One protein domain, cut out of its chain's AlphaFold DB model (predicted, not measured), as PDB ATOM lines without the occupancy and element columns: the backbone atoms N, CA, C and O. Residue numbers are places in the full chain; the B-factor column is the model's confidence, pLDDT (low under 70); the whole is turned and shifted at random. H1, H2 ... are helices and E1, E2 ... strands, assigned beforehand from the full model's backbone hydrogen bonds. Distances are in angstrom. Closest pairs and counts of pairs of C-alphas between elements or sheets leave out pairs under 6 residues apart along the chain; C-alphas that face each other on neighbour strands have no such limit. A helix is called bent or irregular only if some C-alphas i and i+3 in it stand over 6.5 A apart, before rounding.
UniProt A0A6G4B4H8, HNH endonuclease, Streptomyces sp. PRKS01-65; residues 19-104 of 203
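AT A GLANCE: This is residues 19 to 104 of the 203 residues of the protein "HNH endonuclease" of Streptomyces sp. PRKS01-65 (UniProt A0A6G4B4H8). With little regular structure, this domain is mostly loops: hairpin E1-E2 with its wide loop, residues 22 to 37, makes one end, hairpin E3-E4 the other, and short helices H1 and H2 meet between them. The printed part has 86 residues, 33 in named elements, ordered E1 E2 H1 E3 E4 H2; the class is mixed, both two-stranded sheets antiparallel. It is compact, radius of gyration of the C-alphas 13.2 A, spanning 43 by 32 by 20 A.

HOW THE PARTS SIT: E1, residues 19 to 21, and E2, residues 38 to 41, form a hairpin, with N 20 and O 39 2.8 A apart. H1, residues 43 to 50, touches H2, residues 91 to 100, at a steep tilt of 44 degrees, opposite ways; the closest C-alphas, His 49 and Phe 100, are 5.5 A apart. E3, residues 77 to 80, and E4, residues 85 to 88, form a hairpin, with N 78 and O 87 2.9 A apart. The closest C-alphas of E4 and H2, Ala 88 and Glu 94, are 4.9 A apart. E1 and H2 are apart. Every O i to N i+4 pair is within hydrogen-bond range in H2, 2 of 4 in H1.

IN THESE COORDINATES: E1 begins at C-alpha 19 (17.638, 18.729, 14.499). H1, 9.8 A long, is irregular, only just: C-alphas 47 and 50 are 6.6 A apart. H2, 14.1 A long, ends at C-alpha 100 (5.112, 11.162, 9.845).

THE WHOLE: The farthest C-alphas, Leu 30 and Pro 82, are 43.4 A apart. The links E1 to E2 and H1 to E3 are long. The printed part has no cut, and no printed residue is under 70 in pLDDT.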
ATOM      1  N   ILE A  19      17.806  17.869  15.669       94.56
ATOM      2  CA  ILE A  19      17.638  18.729  14.499       94.56
ATOM      3  C   ILE A  19      17.489  17.831  13.269       94.56
ATOM      4  O   ILE A  19      18.354  17.000  12.988       94.56
ATOM      5  N   ASP A  20      16.371  17.969  12.564       96.19
ATOM      6  CA  ASP A  20      16.132  17.354  11.258       96.19
ATOM      7  C   ASP A  20      16.342  18.377  10.139       96.19
ATOM      8  O   ASP A  20      16.059  19.560  10.313       96.19
ATOM      9  N   HIS A  21      16.788  17.897   8.981       96.94
ATOM     10  CA  HIS A  21      16.758  18.671   7.748       96.94
ATOM     11  C   HIS A  21      15.433  18.386   7.043       96.94
ATOM     12  O   HIS A  21      15.203  17.250   6.615       96.94
ATOM     13  N   PHE A  22      14.558  19.386   6.929       97.00
ATOM     14  CA  PHE A  22      13.242  19.231   6.310       97.00
ATOM     15  C   PHE A  22      13.364  18.596   4.922       97.00
ATOM     16  O   PHE A  22      12.851  17.499   4.699       97.00
ATOM     17  N   GLU A  23      14.147  19.211   4.038       97.25
ATOM     18  CA  GLU A  23      14.667  18.582   2.832       97.25
ATOM     19  C   GLU A  23      15.981  17.842   3.154       97.25
ATOM     20  O   GLU A  23      16.955  18.479   3.572       97.25
ATOM     21  N   PRO A  24      16.044  16.511   2.963       97.00
ATOM     22  CA  PRO A  24      17.221  15.716   3.300       97.00
ATOM     23  C   PRO A  24      18.480  16.150   2.543       97.00
ATOM     24  O   PRO A  24      18.461  16.306   1.321       97.00
ATOM     25  N   LEU A  25      19.622  16.205   3.236       95.94
ATOM     26  CA  LEU A  25      20.916  16.529   2.613       95.94
ATOM     27  C   LEU A  25      21.347  15.530   1.541       95.94
ATOM     28  O   LEU A  25      22.046  15.904   0.607       95.94
ATOM     29  N   ALA A  26      20.907  14.274   1.642       95.44
ATOM     30  CA  ALA A  26      21.144  13.275   0.602       95.44
ATOM     31  C   ALA A  26      20.488  13.652  -0.743       95.44
ATOM     32  O   ALA A  26      20.921  13.165  -1.783       95.44
ATOM     33  N   LEU A  27      19.454  14.500  -0.718       94.88
ATOM     34  CA  LEU A  27      18.766  15.011  -1.904       94.88
ATOM     35  C   LEU A  27      19.248  16.415  -2.282       94.88
ATOM     36  O   LEU A  27      19.370  16.712  -3.467       94.88
ATOM     37  N   ASN A  28      19.535  17.267  -1.292       95.56
ATOM     38  CA  ASN A  28      19.965  18.643  -1.521       95.56
ATOM     39  C   ASN A  28      21.069  19.089  -0.532       95.56
ATOM     40  O   ASN A  28      20.781  19.749   0.471       95.56
ATOM     41  N   PRO A  29      22.349  18.768  -0.809       96.06
ATOM     42  CA  PRO A  29      23.468  19.118   0.070       96.06
ATOM     43  C   PRO A  29      23.670  20.626   0.264       96.06
ATOM     44  O   PRO A  29      24.256  21.047   1.259       96.06
ATOM     45  N   LEU A  30      23.187  21.455  -0.670       97.00
ATOM     46  CA  LEU A  30      23.348  22.911  -0.616       97.00
ATOM     47  C   LEU A  30      22.550  23.555   0.526       97.00
ATOM     48  O   LEU A  30      22.836  24.688   0.904       97.00
ATOM     49  N   ARG A  31      21.589  22.831   1.113       95.12
ATOM     50  CA  ARG A  31      20.781  23.294   2.251       95.12
ATOM     51  C   ARG A  31      21.338  22.893   3.620       95.12
ATOM     52  O   ARG A  31      20.627  22.998   4.614       95.12
ATOM     53  N   ALA A  32      22.601  22.467   3.692       94.62
ATOM     54  CA  ALA A  32      23.268  22.101   4.949       94.62
ATOM     55  C   ALA A  32      23.353  23.240   5.976       94.62
ATOM     56  O   ALA A  32      23.395  22.984   7.172       94.62
ATOM     57  N   PHE A  33      23.371  24.495   5.523       95.12
ATOM     58  CA  PHE A  33      23.442  25.674   6.394       95.12
ATOM     59  C   PHE A  33      22.203  26.570   6.282       95.12
ATOM     60  O   PHE A  33      22.228  27.726   6.697       95.12
ATOM     61  N   ASP A  34      21.115  26.048   5.713       95.38
ATOM     62  CA  ASP A  34      19.853  26.771   5.602       95.38
ATOM     63  C   ASP A  34      19.048  26.616   6.899       95.38
ATOM     64  O   ASP A  34      18.532  25.541   7.202       95.38
ATOM     65  N   TRP A  35      18.929  27.693   7.678       94.12
ATOM     66  CA  TRP A  35      18.170  27.701   8.933       94.12
ATOM     67  C   TRP A  35      16.700  27.328   8.755       94.12
ATOM     68  O   TRP A  35      16.162  26.626   9.606       94.12
ATOM     69  N   ALA A  36      16.068  27.718   7.644       93.75
ATOM     70  CA  ALA A  36      14.683  27.339   7.367       93.75
ATOM     71  C   ALA A  36      14.542  25.835   7.080       93.75
ATOM     72  O   ALA A  36      13.446  25.286   7.153       93.75
ATOM     73  N   ASN A  37      15.650  25.145   6.789       96.31
ATOM     74  CA  ASN A  37      15.678  23.699   6.624       96.31
ATOM     75  C   ASN A  37      15.865  22.942   7.952       96.31
ATOM     76  O   ASN A  37      15.690  21.729   7.961       96.31
ATOM     77  N   HIS A  38      16.217  23.606   9.057       95.88
ATOM     78  CA  HIS A  38      16.491  22.960  10.344       95.88
ATOM     79  C   HIS A  38      15.254  22.950  11.248       95.88
ATOM     80  O   HIS A  38      14.856  23.979  11.792       95.88
ATOM     81  N   LEU A  39      14.665  21.770  11.456       95.06
ATOM     82  CA  LEU A  39      13.466  21.598  12.277       95.06
ATOM     83  C   LEU A  39      13.764  20.816  13.553       95.06
ATOM     84  O   LEU A  39      14.445  19.792  13.529       95.06
ATOM     85  N   LEU A  40      13.188  21.258  14.669       94.81
ATOM     86  CA  LEU A  40      13.224  20.517  15.922       94.81
ATOM     87  C   LEU A  40      12.283  19.308  15.833       94.81
ATOM     88  O   LEU A  40      11.061  19.450  15.759       94.81
ATOM     89  N   ALA A  41      12.836  18.100  15.853       95.56
ATOM     90  CA  ALA A  41      12.094  16.862  15.662       95.56
ATOM     91  C   ALA A  41      12.410  15.828  16.748       95.56
ATOM     92  O   ALA A  41      13.508  15.769  17.298       95.56
ATOM     93  N   CYS A  42      11.440  14.967  17.052       95.44
ATOM     94  CA  CYS A  42      11.689  13.783  17.868       95.44
ATOM     95  C   CYS A  42      12.369  12.691  17.032       95.44
ATOM     96  O   CYS A  42      12.175  12.611  15.813       95.44
ATOM     97  N   THR A  43      13.089  11.783  17.690       95.75
ATOM     98  CA  THR A  43      13.734  10.625  17.041       95.75
ATOM     99  C   THR A  43      12.748   9.731  16.290       95.75
ATOM    100  O   THR A  43      13.069   9.224  15.219       95.75
ATOM    101  N   VAL A  44      11.518   9.565  16.790       96.62
ATOM    102  CA  VAL A  44      10.473   8.770  16.119       96.62
ATOM    103  C   VAL A  44      10.121   9.364  14.753       96.62
ATOM    104  O   VAL A  44      10.124   8.658  13.747       96.62
ATOM    105  N   CYS A  45       9.853  10.670  14.693       97.19
ATOM    106  CA  CYS A  45       9.509  11.331  13.437       97.19
ATOM    107  C   CYS A  45      10.717  11.447  12.506       97.19
ATOM    108  O   CYS A  45      10.587  11.108  11.335       97.19
ATOM    109  N   ASN A  46      11.875  11.872  13.016       96.50
ATOM    110  CA  ASN A  46      13.088  12.053  12.217       96.50
ATOM    111  C   ASN A  46      13.671  10.703  11.751       96.50
ATOM    112  O   ASN A  46      13.691  10.398  10.563       96.50
ATOM    113  N   SER A  47      14.088   9.843  12.678       93.25
ATOM    114  CA  SER A  47      14.928   8.672  12.380       93.25
ATOM    115  C   SER A  47      14.150   7.407  11.994       93.25
ATOM    116  O   SER A  47      14.686   6.531  11.309       93.25
ATOM    117  N   HIS A  48      12.892   7.271  12.421       95.44
ATOM    118  CA  HIS A  48      12.096   6.067  12.143       95.44
ATOM    119  C   HIS A  48      11.062   6.254  11.036       95.44
ATOM    120  O   HIS A  48      10.787   5.297  10.314       95.44
ATOM    121  N   HIS A  49      10.493   7.452  10.914       96.75
ATOM    122  CA  HIS A  49       9.412   7.739   9.978       96.75
ATOM    123  C   HIS A  49       9.894   8.496   8.740       96.75
ATOM    124  O   HIS A  49       9.944   7.900   7.673       96.75
ATOM    125  N   LYS A  50      10.294   9.766   8.869       96.94
ATOM    126  CA  LYS A  50      10.696  10.588   7.723       96.94
ATOM    127  C   LYS A  50      11.996  10.104   7.092       96.94
ATOM    128  O   LYS A  50      12.017   9.835   5.900       96.94
ATOM    129  N   ARG A  51      13.082   9.968   7.858       94.88
ATOM    130  CA  ARG A  51      14.421   9.653   7.329       94.88
ATOM    131  C   ARG A  51      14.750  10.563   6.130       94.88
ATOM    132  O   ARG A  51      14.691  11.783   6.242       94.88
ATOM    133  N   ASN A  52      15.027   9.954   4.976       95.94
ATOM    134  CA  ASN A  52      15.267  10.633   3.705       95.94
ATOM    135  C   ASN A  52      14.013  10.692   2.808       95.94
ATOM    136  O   ASN A  52      14.125  11.076   1.647       95.94
ATOM    137  N   GLU A  53      12.836  10.285   3.296       97.25
ATOM    138  CA  GLU A  53      11.585  10.427   2.552       97.25
ATOM    139  C   GLU A  53      11.240  11.910   2.402       97.25
ATOM    140  O   GLU A  53      11.035  12.633   3.377       97.25
ATOM    141  N   PHE A  54      11.159  12.351   1.151       97.56
ATOM    142  CA  PHE A  54      10.766  13.705   0.788       97.56
ATOM    143  C   PHE A  54       9.935  13.644  -0.499       97.56
ATOM    144  O   PHE A  54      10.454  13.902  -1.587       97.56
ATOM    145  N   PRO A  55       8.672  13.172  -0.411       98.00
ATOM    146  CA  PRO A  55       7.816  13.010  -1.578       98.00
ATOM    147  C   PRO A  55       7.641  14.341  -2.307       98.00
ATOM    148  O   PRO A  55       7.516  15.392  -1.676       98.00
ATOM    149  N   ARG A  56       7.606  14.270  -3.635       97.56
ATOM    150  CA  ARG A  56       7.386  15.406  -4.528       97.56
ATOM    151  C   ARG A  56       6.182  15.145  -5.413       97.56
ATOM    152  O   ARG A  56       5.867  13.986  -5.688       97.56
ATOM    153  N   ASP A  57       5.523  16.218  -5.816       96.62
ATOM    154  CA  ASP A  57       4.461  16.159  -6.802       96.62
ATOM    155  C   ASP A  57       5.021  15.671  -8.147       96.62
ATOM    156  O   ASP A  57       6.169  15.957  -8.498       96.62
ATOM    157  N   VAL A  58       4.236  14.873  -8.868       94.44
ATOM    158  CA  VAL A  58       4.677  14.250 -10.123       94.44
ATOM    159  C   VAL A  58       4.638  15.214 -11.304       94.44
ATOM    160  O   VAL A  58       5.348  14.982 -12.281       94.44
ATOM    161  N   GLU A  59       3.820  16.267 -11.232       94.56
ATOM    162  CA  GLU A  59       3.629  17.229 -12.314       94.56
ATOM    163  C   GLU A  59       4.649  18.367 -12.230       94.56
ATOM    164  O   GLU A  59       5.313  18.666 -13.223       94.56
ATOM    165  N   ASP A  60       4.808  18.979 -11.053       95.62
ATOM    166  CA  ASP A  60       5.650  20.174 -10.880       95.62
ATOM    167  C   ASP A  60       6.905  19.958 -10.013       95.62
ATOM    168  O   ASP A  60       7.764  20.838  -9.921       95.62
ATOM    169  N   GLY A  61       7.055  18.782  -9.393       95.12
ATOM    170  CA  GLY A  61       8.203  18.453  -8.546       95.12
ATOM    171  C   GLY A  61       8.227  19.170  -7.190       95.12
ATOM    172  O   GLY A  61       9.225  19.059  -6.458       95.12
ATOM    173  N   SER A  62       7.167  19.898  -6.829       95.25
ATOM    174  CA  SER A  62       7.060  20.608  -5.555       95.25
ATOM    175  C   SER A  62       7.046  19.634  -4.365       95.25
ATOM    176  O   SER A  62       6.582  18.498  -4.487       95.25
ATOM    177  N   PRO A  63       7.601  20.011  -3.197       96.75
ATOM    178  CA  PRO A  63       7.624  19.136  -2.028       96.75
ATOM    179  C   PRO A  63       6.213  18.896  -1.483       96.75
ATOM    180  O   PRO A  63       5.443  19.837  -1.303       96.75
ATOM    181  N   LEU A  64       5.895  17.641  -1.159       98.00
ATOM    182  CA  LEU A  64       4.592  17.238  -0.622       98.00
ATOM    183  C   LEU A  64       4.564  17.117   0.908       98.00
ATOM    184  O   LEU A  64       3.512  16.849   1.475       98.00
ATOM    185  N   LEU A  65       5.679  17.283   1.614       98.06
ATOM    186  CA  LEU A  65       5.608  17.415   3.071       98.06
ATOM    187  C   LEU A  65       5.169  18.831   3.437       98.06
ATOM    188  O   LEU A  65       5.539  19.786   2.759       98.06
ATOM    189  N   LEU A  66       4.383  18.949   4.507       96.38
ATOM    190  CA  LEU A  66       4.039  20.236   5.098       96.38
ATOM    191  C   LEU A  66       5.259  20.809   5.801       96.38
ATOM    192  O   LEU A  66       5.781  20.178   6.721       96.38
ATOM    193  N   ASP A  67       5.680  21.993   5.369       95.00
ATOM    194  CA  ASP A  67       6.768  22.746   5.977       95.00
ATOM    195  C   ASP A  67       6.243  23.560   7.179       95.00
ATOM    196  O   ASP A  67       5.544  24.563   6.994       95.00
ATOM    197  N   PRO A  68       6.586  23.187   8.430       91.00
ATOM    198  CA  PRO A  68       6.076  23.864   9.621       91.00
ATOM    199  C   PRO A  68       6.635  25.283   9.837       91.00
ATOM    200  O   PRO A  68       6.345  25.888  10.881       91.00
ATOM    201  N   THR A  69       7.493  25.781   8.938       90.56
ATOM    202  CA  THR A  69       8.078  27.133   8.988       90.56
ATOM    203  C   THR A  69       7.294  28.155   8.173       90.56
ATOM    204  O   THR A  69       7.331  29.337   8.508       90.56
ATOM    205  N   CYS A  70       6.571  27.721   7.139       91.19
ATOM    206  CA  CYS A  70       5.908  28.632   6.206       91.19
ATOM    207  C   CYS A  70       4.479  28.226   5.820       91.19
ATOM    208  O   CYS A  70       3.767  29.035   5.222       91.19
ATOM    209  N   GLU A  71       4.030  27.019   6.172       92.56
ATOM    210  CA  GLU A  71       2.696  26.529   5.821       92.56
ATOM    211  C   GLU A  71       1.753  26.486   7.026       92.56
ATOM    212  O   GLU A  71       2.140  26.115   8.133       92.56
ATOM    213  N   GLU A  72       0.485  26.830   6.787       90.69
ATOM    214  CA  GLU A  72      -0.597  26.764   7.776       90.69
ATOM    215  C   GLU A  72      -1.243  25.362   7.761       90.69
ATOM    216  O   GLU A  72      -1.961  25.043   6.804       90.69
ATOM    217  N   PRO A  73      -1.051  24.511   8.789       91.94
ATOM    218  CA  PRO A  73      -1.520  23.130   8.779       91.94
ATOM    219  C   PRO A  73      -3.031  22.997   8.647       91.94
ATOM    220  O   PRO A  73      -3.479  22.036   8.024       91.94
ATOM    221  N   LEU A  74      -3.822  23.949   9.160       92.25
ATOM    222  CA  LEU A  74      -5.287  23.899   9.064       92.25
ATOM    223  C   LEU A  74      -5.796  23.958   7.612       92.25
ATOM    224  O   LEU A  74      -6.915  23.530   7.337       92.25
ATOM    225  N   ARG A  75      -4.975  24.425   6.659       94.44
ATOM    226  CA  ARG A  75      -5.299  24.379   5.220       94.44
ATOM    227  C   ARG A  75      -5.148  22.984   4.616       94.44
ATOM    228  O   ARG A  75      -5.687  22.712   3.549       94.44
ATOM    229  N   HIS A  76      -4.409  22.103   5.284       96.25
ATOM    230  CA  HIS A  76      -3.987  20.817   4.739       96.25
ATOM    231  C   HIS A  76      -4.456  19.625   5.571       96.25
ATOM    232  O   HIS A  76      -4.576  18.524   5.031       96.25
ATOM    233  N   LEU A  77      -4.734  19.835   6.856       96.12
ATOM    234  CA  LEU A  77      -5.121  18.826   7.827       96.12
ATOM    235  C   LEU A  77      -6.387  19.274   8.556       96.12
ATOM    236  O   LEU A  77      -6.466  20.387   9.068       96.12
ATOM    237  N   ARG A  78      -7.352  18.363   8.679       95.69
ATOM    238  CA  ARG A  78      -8.518  18.534   9.548       95.69
ATOM    239  C   ARG A  78      -8.451  17.545  10.697       95.69
ATOM    240  O   ARG A  78      -8.437  16.339  10.455       95.69
ATOM    241  N   LEU A  79      -8.449  18.038  11.932       95.62
ATOM    242  CA  LEU A  79      -8.589  17.190  13.113       95.62
ATOM    243  C   LEU A  79     -10.056  16.789  13.302       95.62
ATOM    244  O   LEU A  79     -10.920  17.643  13.486       95.62
ATOM    245  N   SER A  80     -10.331  15.491  13.304       94.25
ATOM    246  CA  SER A  80     -11.593  14.944  13.796       94.25
ATOM    247  C   SER A  80     -11.568  14.956  15.323       94.25
ATOM    248  O   SER A  80     -10.908  14.113  15.931       94.25
ATOM    249  N   LEU A  81     -12.258  15.917  15.940       90.75
ATOM    250  CA  LEU A  81     -12.289  16.080  17.400       90.75
ATOM    251  C   LEU A  81     -12.793  14.819  18.136       90.75
ATOM    252  O   LEU A  81     -12.108  14.392  19.063       90.75
ATOM    253  N   PRO A  82     -13.866  14.127  17.685       87.62
ATOM    254  CA  PRO A  82     -14.359  12.934  18.382       87.62
ATOM    255  C   PRO A  82     -13.383  11.753  18.357       87.62
ATOM    256  O   PRO A  82     -13.360  10.936  19.273       87.62
ATOM    257  N   THR A  83     -12.583  11.634  17.293       92.25
ATOM    258  CA  THR A  83     -11.708  10.467  17.087       92.25
ATOM    259  C   THR A  83     -10.230  10.768  17.279       92.25
ATOM    260  O   THR A  83      -9.429   9.846  17.193       92.25
ATOM    261  N   GLY A  84      -9.839  12.031  17.466       95.00
ATOM    262  CA  GLY A  84      -8.443  12.457  17.581       95.00
ATOM    263  C   GLY A  84      -7.594  12.215  16.325       95.00
ATOM    264  O   GLY A  84      -6.368  12.271  16.396       95.00
ATOM    265  N   SER A  85      -8.188  11.906  15.171       97.25
ATOM    266  CA  SER A  85      -7.454  11.576  13.938       97.25
ATOM    267  C   SER A  85      -7.450  12.737  12.949       97.25
ATOM    268  O   SER A  85      -8.436  13.458  12.830       97.25
ATOM    269  N   TYR A  86      -6.363  12.896  12.197       97.75
ATOM    270  CA  TYR A  86      -6.297  13.833  11.081       97.75
ATOM    271  C   TYR A  86      -6.863  13.227   9.797       97.75
ATOM    272  O   TYR A  86      -6.604  12.068   9.471       97.75
ATOM    273  N   THR A  87      -7.582  14.041   9.034       97.75
ATOM    274  CA  THR A  87      -7.932  13.790   7.634       97.75
ATOM    275  C   THR A  87      -7.195  14.789   6.753       97.75
ATOM    276  O   THR A  87      -7.110  15.970   7.097       97.75
ATOM    277  N   ALA A  88      -6.677  14.331   5.616       98.12
ATOM    278  CA  ALA A  88      -6.058  15.205   4.633       98.12
ATOM    279  C   ALA A  88      -7.107  16.071   3.918       98.12
ATOM    280  O   ALA A  88      -8.172  15.591   3.532       98.12
ATOM    281  N   LEU A  89      -6.779  17.345   3.721       97.56
ATOM    282  CA  LEU A  89      -7.517  18.288   2.870       97.56
ATOM    283  C   LEU A  89      -6.768  18.593   1.562       97.56
ATOM    284  O   LEU A  89      -7.279  19.299   0.701       97.56
ATOM    285  N   SER A  90      -5.541  18.090   1.423       97.62
ATOM    286  CA  SER A  90      -4.664  18.325   0.272       97.62
ATOM    287  C   SER A  90      -3.672  17.175   0.095       97.62
ATOM    288  O   SER A  90      -3.446  16.401   1.030       97.62
ATOM    289  N   ALA A  91      -3.007  17.122  -1.063       97.81
ATOM    290  CA  ALA A  91      -1.914  16.182  -1.320       97.81
ATOM    291  C   ALA A  91      -0.784  16.303  -0.281       97.81
ATOM    292  O   ALA A  91      -0.255  15.289   0.178       97.81
ATOM    293  N   LYS A  92      -0.480  17.532   0.165       97.94
ATOM    294  CA  LYS A  92       0.514  17.759   1.220       97.94
ATOM    295  C   LYS A  92       0.112  17.165   2.566       97.94
ATOM    296  O   LYS A  92       0.917  16.544   3.263       97.94
ATOM    297  N   GLY A  93      -1.160  17.337   2.925       98.12
ATOM    298  CA  GLY A  93      -1.734  16.751   4.133       98.12
ATOM    299  C   GLY A  93      -1.654  15.227   4.114       98.12
ATOM    300  O   GLY A  93      -1.200  14.623   5.083       98.12
ATOM    301  N   GLU A  94      -2.017  14.612   2.988       98.56
ATOM    302  CA  GLU A  94      -1.979  13.157   2.801       98.56
ATOM    303  C   GLU A  94      -0.555  12.607   2.944       98.56
ATOM    304  O   GLU A  94      -0.295  11.700   3.742       98.56
ATOM    305  N   ALA A  95       0.401  13.204   2.227       98.44
ATOM    306  CA  ALA A  95       1.800  12.811   2.305       98.44
ATOM    307  C   ALA A  95       2.361  12.983   3.727       98.44
ATOM    308  O   ALA A  95       3.030  12.077   4.225       98.44
ATOM    309  N   SER A  96       2.033  14.078   4.415       98.31
ATOM    310  CA  SER A  96       2.492  14.337   5.786       98.31
ATOM    311  C   SER A  96       1.902  13.354   6.801       98.31
ATOM    312  O   SER A  96       2.643  12.803   7.618       98.31
ATOM    313  N   ILE A  97       0.597  13.053   6.725       98.50
ATOM    314  CA  ILE A  97      -0.039  12.023   7.567       98.50
ATOM    315  C   ILE A  97       0.657  10.675   7.368       98.50
ATOM    316  O   ILE A  97       0.980   9.996   8.351       98.50
ATOM    317  N   ARG A  98       0.915  10.299   6.110       98.56
ATOM    318  CA  ARG A  98       1.531   9.020   5.747       98.56
ATOM    319  C   ARG A  98       2.985   8.915   6.192       98.56
ATOM    320  O   ARG A  98       3.346   7.872   6.746       98.56
ATOM    321  N   VAL A  99       3.801   9.934   5.921       98.44
ATOM    322  CA  VAL A  99       5.245   9.930   6.201       98.44
ATOM    323  C   VAL A  99       5.478  10.007   7.702       98.44
ATOM    324  O   VAL A  99       6.090   9.103   8.256       98.44
ATOM    325  N   PHE A 100       4.896  10.985   8.401       97.94
ATOM    326  CA  PHE A 100       5.112  11.162   9.845       97.94
ATOM    327  C   PHE A 100       4.264  10.242  10.731       97.94
ATOM    328  O   PHE A 100       4.385  10.283  11.962       97.94
ATOM    329  N   LYS A 101       3.392   9.423  10.126       98.00
ATOM    330  CA  LYS A 101       2.428   8.553  10.818       98.00
ATOM    331  C   LYS A 101       1.601   9.340  11.838       98.00
ATOM    332  O   LYS A 101       1.485   8.940  12.996       98.00
ATOM    333  N   LEU A 102       1.023  10.468  11.410       97.25
ATOM    334  CA  LEU A 102       0.323  11.407  12.305       97.25
ATOM    335  C   LEU A 102      -0.913  10.797  12.992       97.25
ATOM    336  O   LEU A 102      -1.337  11.284  14.040       97.25
ATOM    337  N   ASN A 103      -1.444   9.697  12.448       97.94
ATOM    338  CA  ASN A 103      -2.569   8.936  12.998       97.94
ATOM    339  C   ASN A 103      -2.156   7.634  13.705       97.94
ATOM    340  O   ASN A 103      -2.978   6.736  13.873       97.94
ATOM    341  N   ARG A 104      -0.894   7.495  14.132       97.19
ATOM    342  CA  ARG A 104      -0.506   6.363  14.989       97.19
ATOM    343  C   ARG A 104      -1.258   6.416  16.335       97.19
ATOM    344  O   ARG A 104      -1.487   7.520  16.838       97.19
TER     345      ARG A 104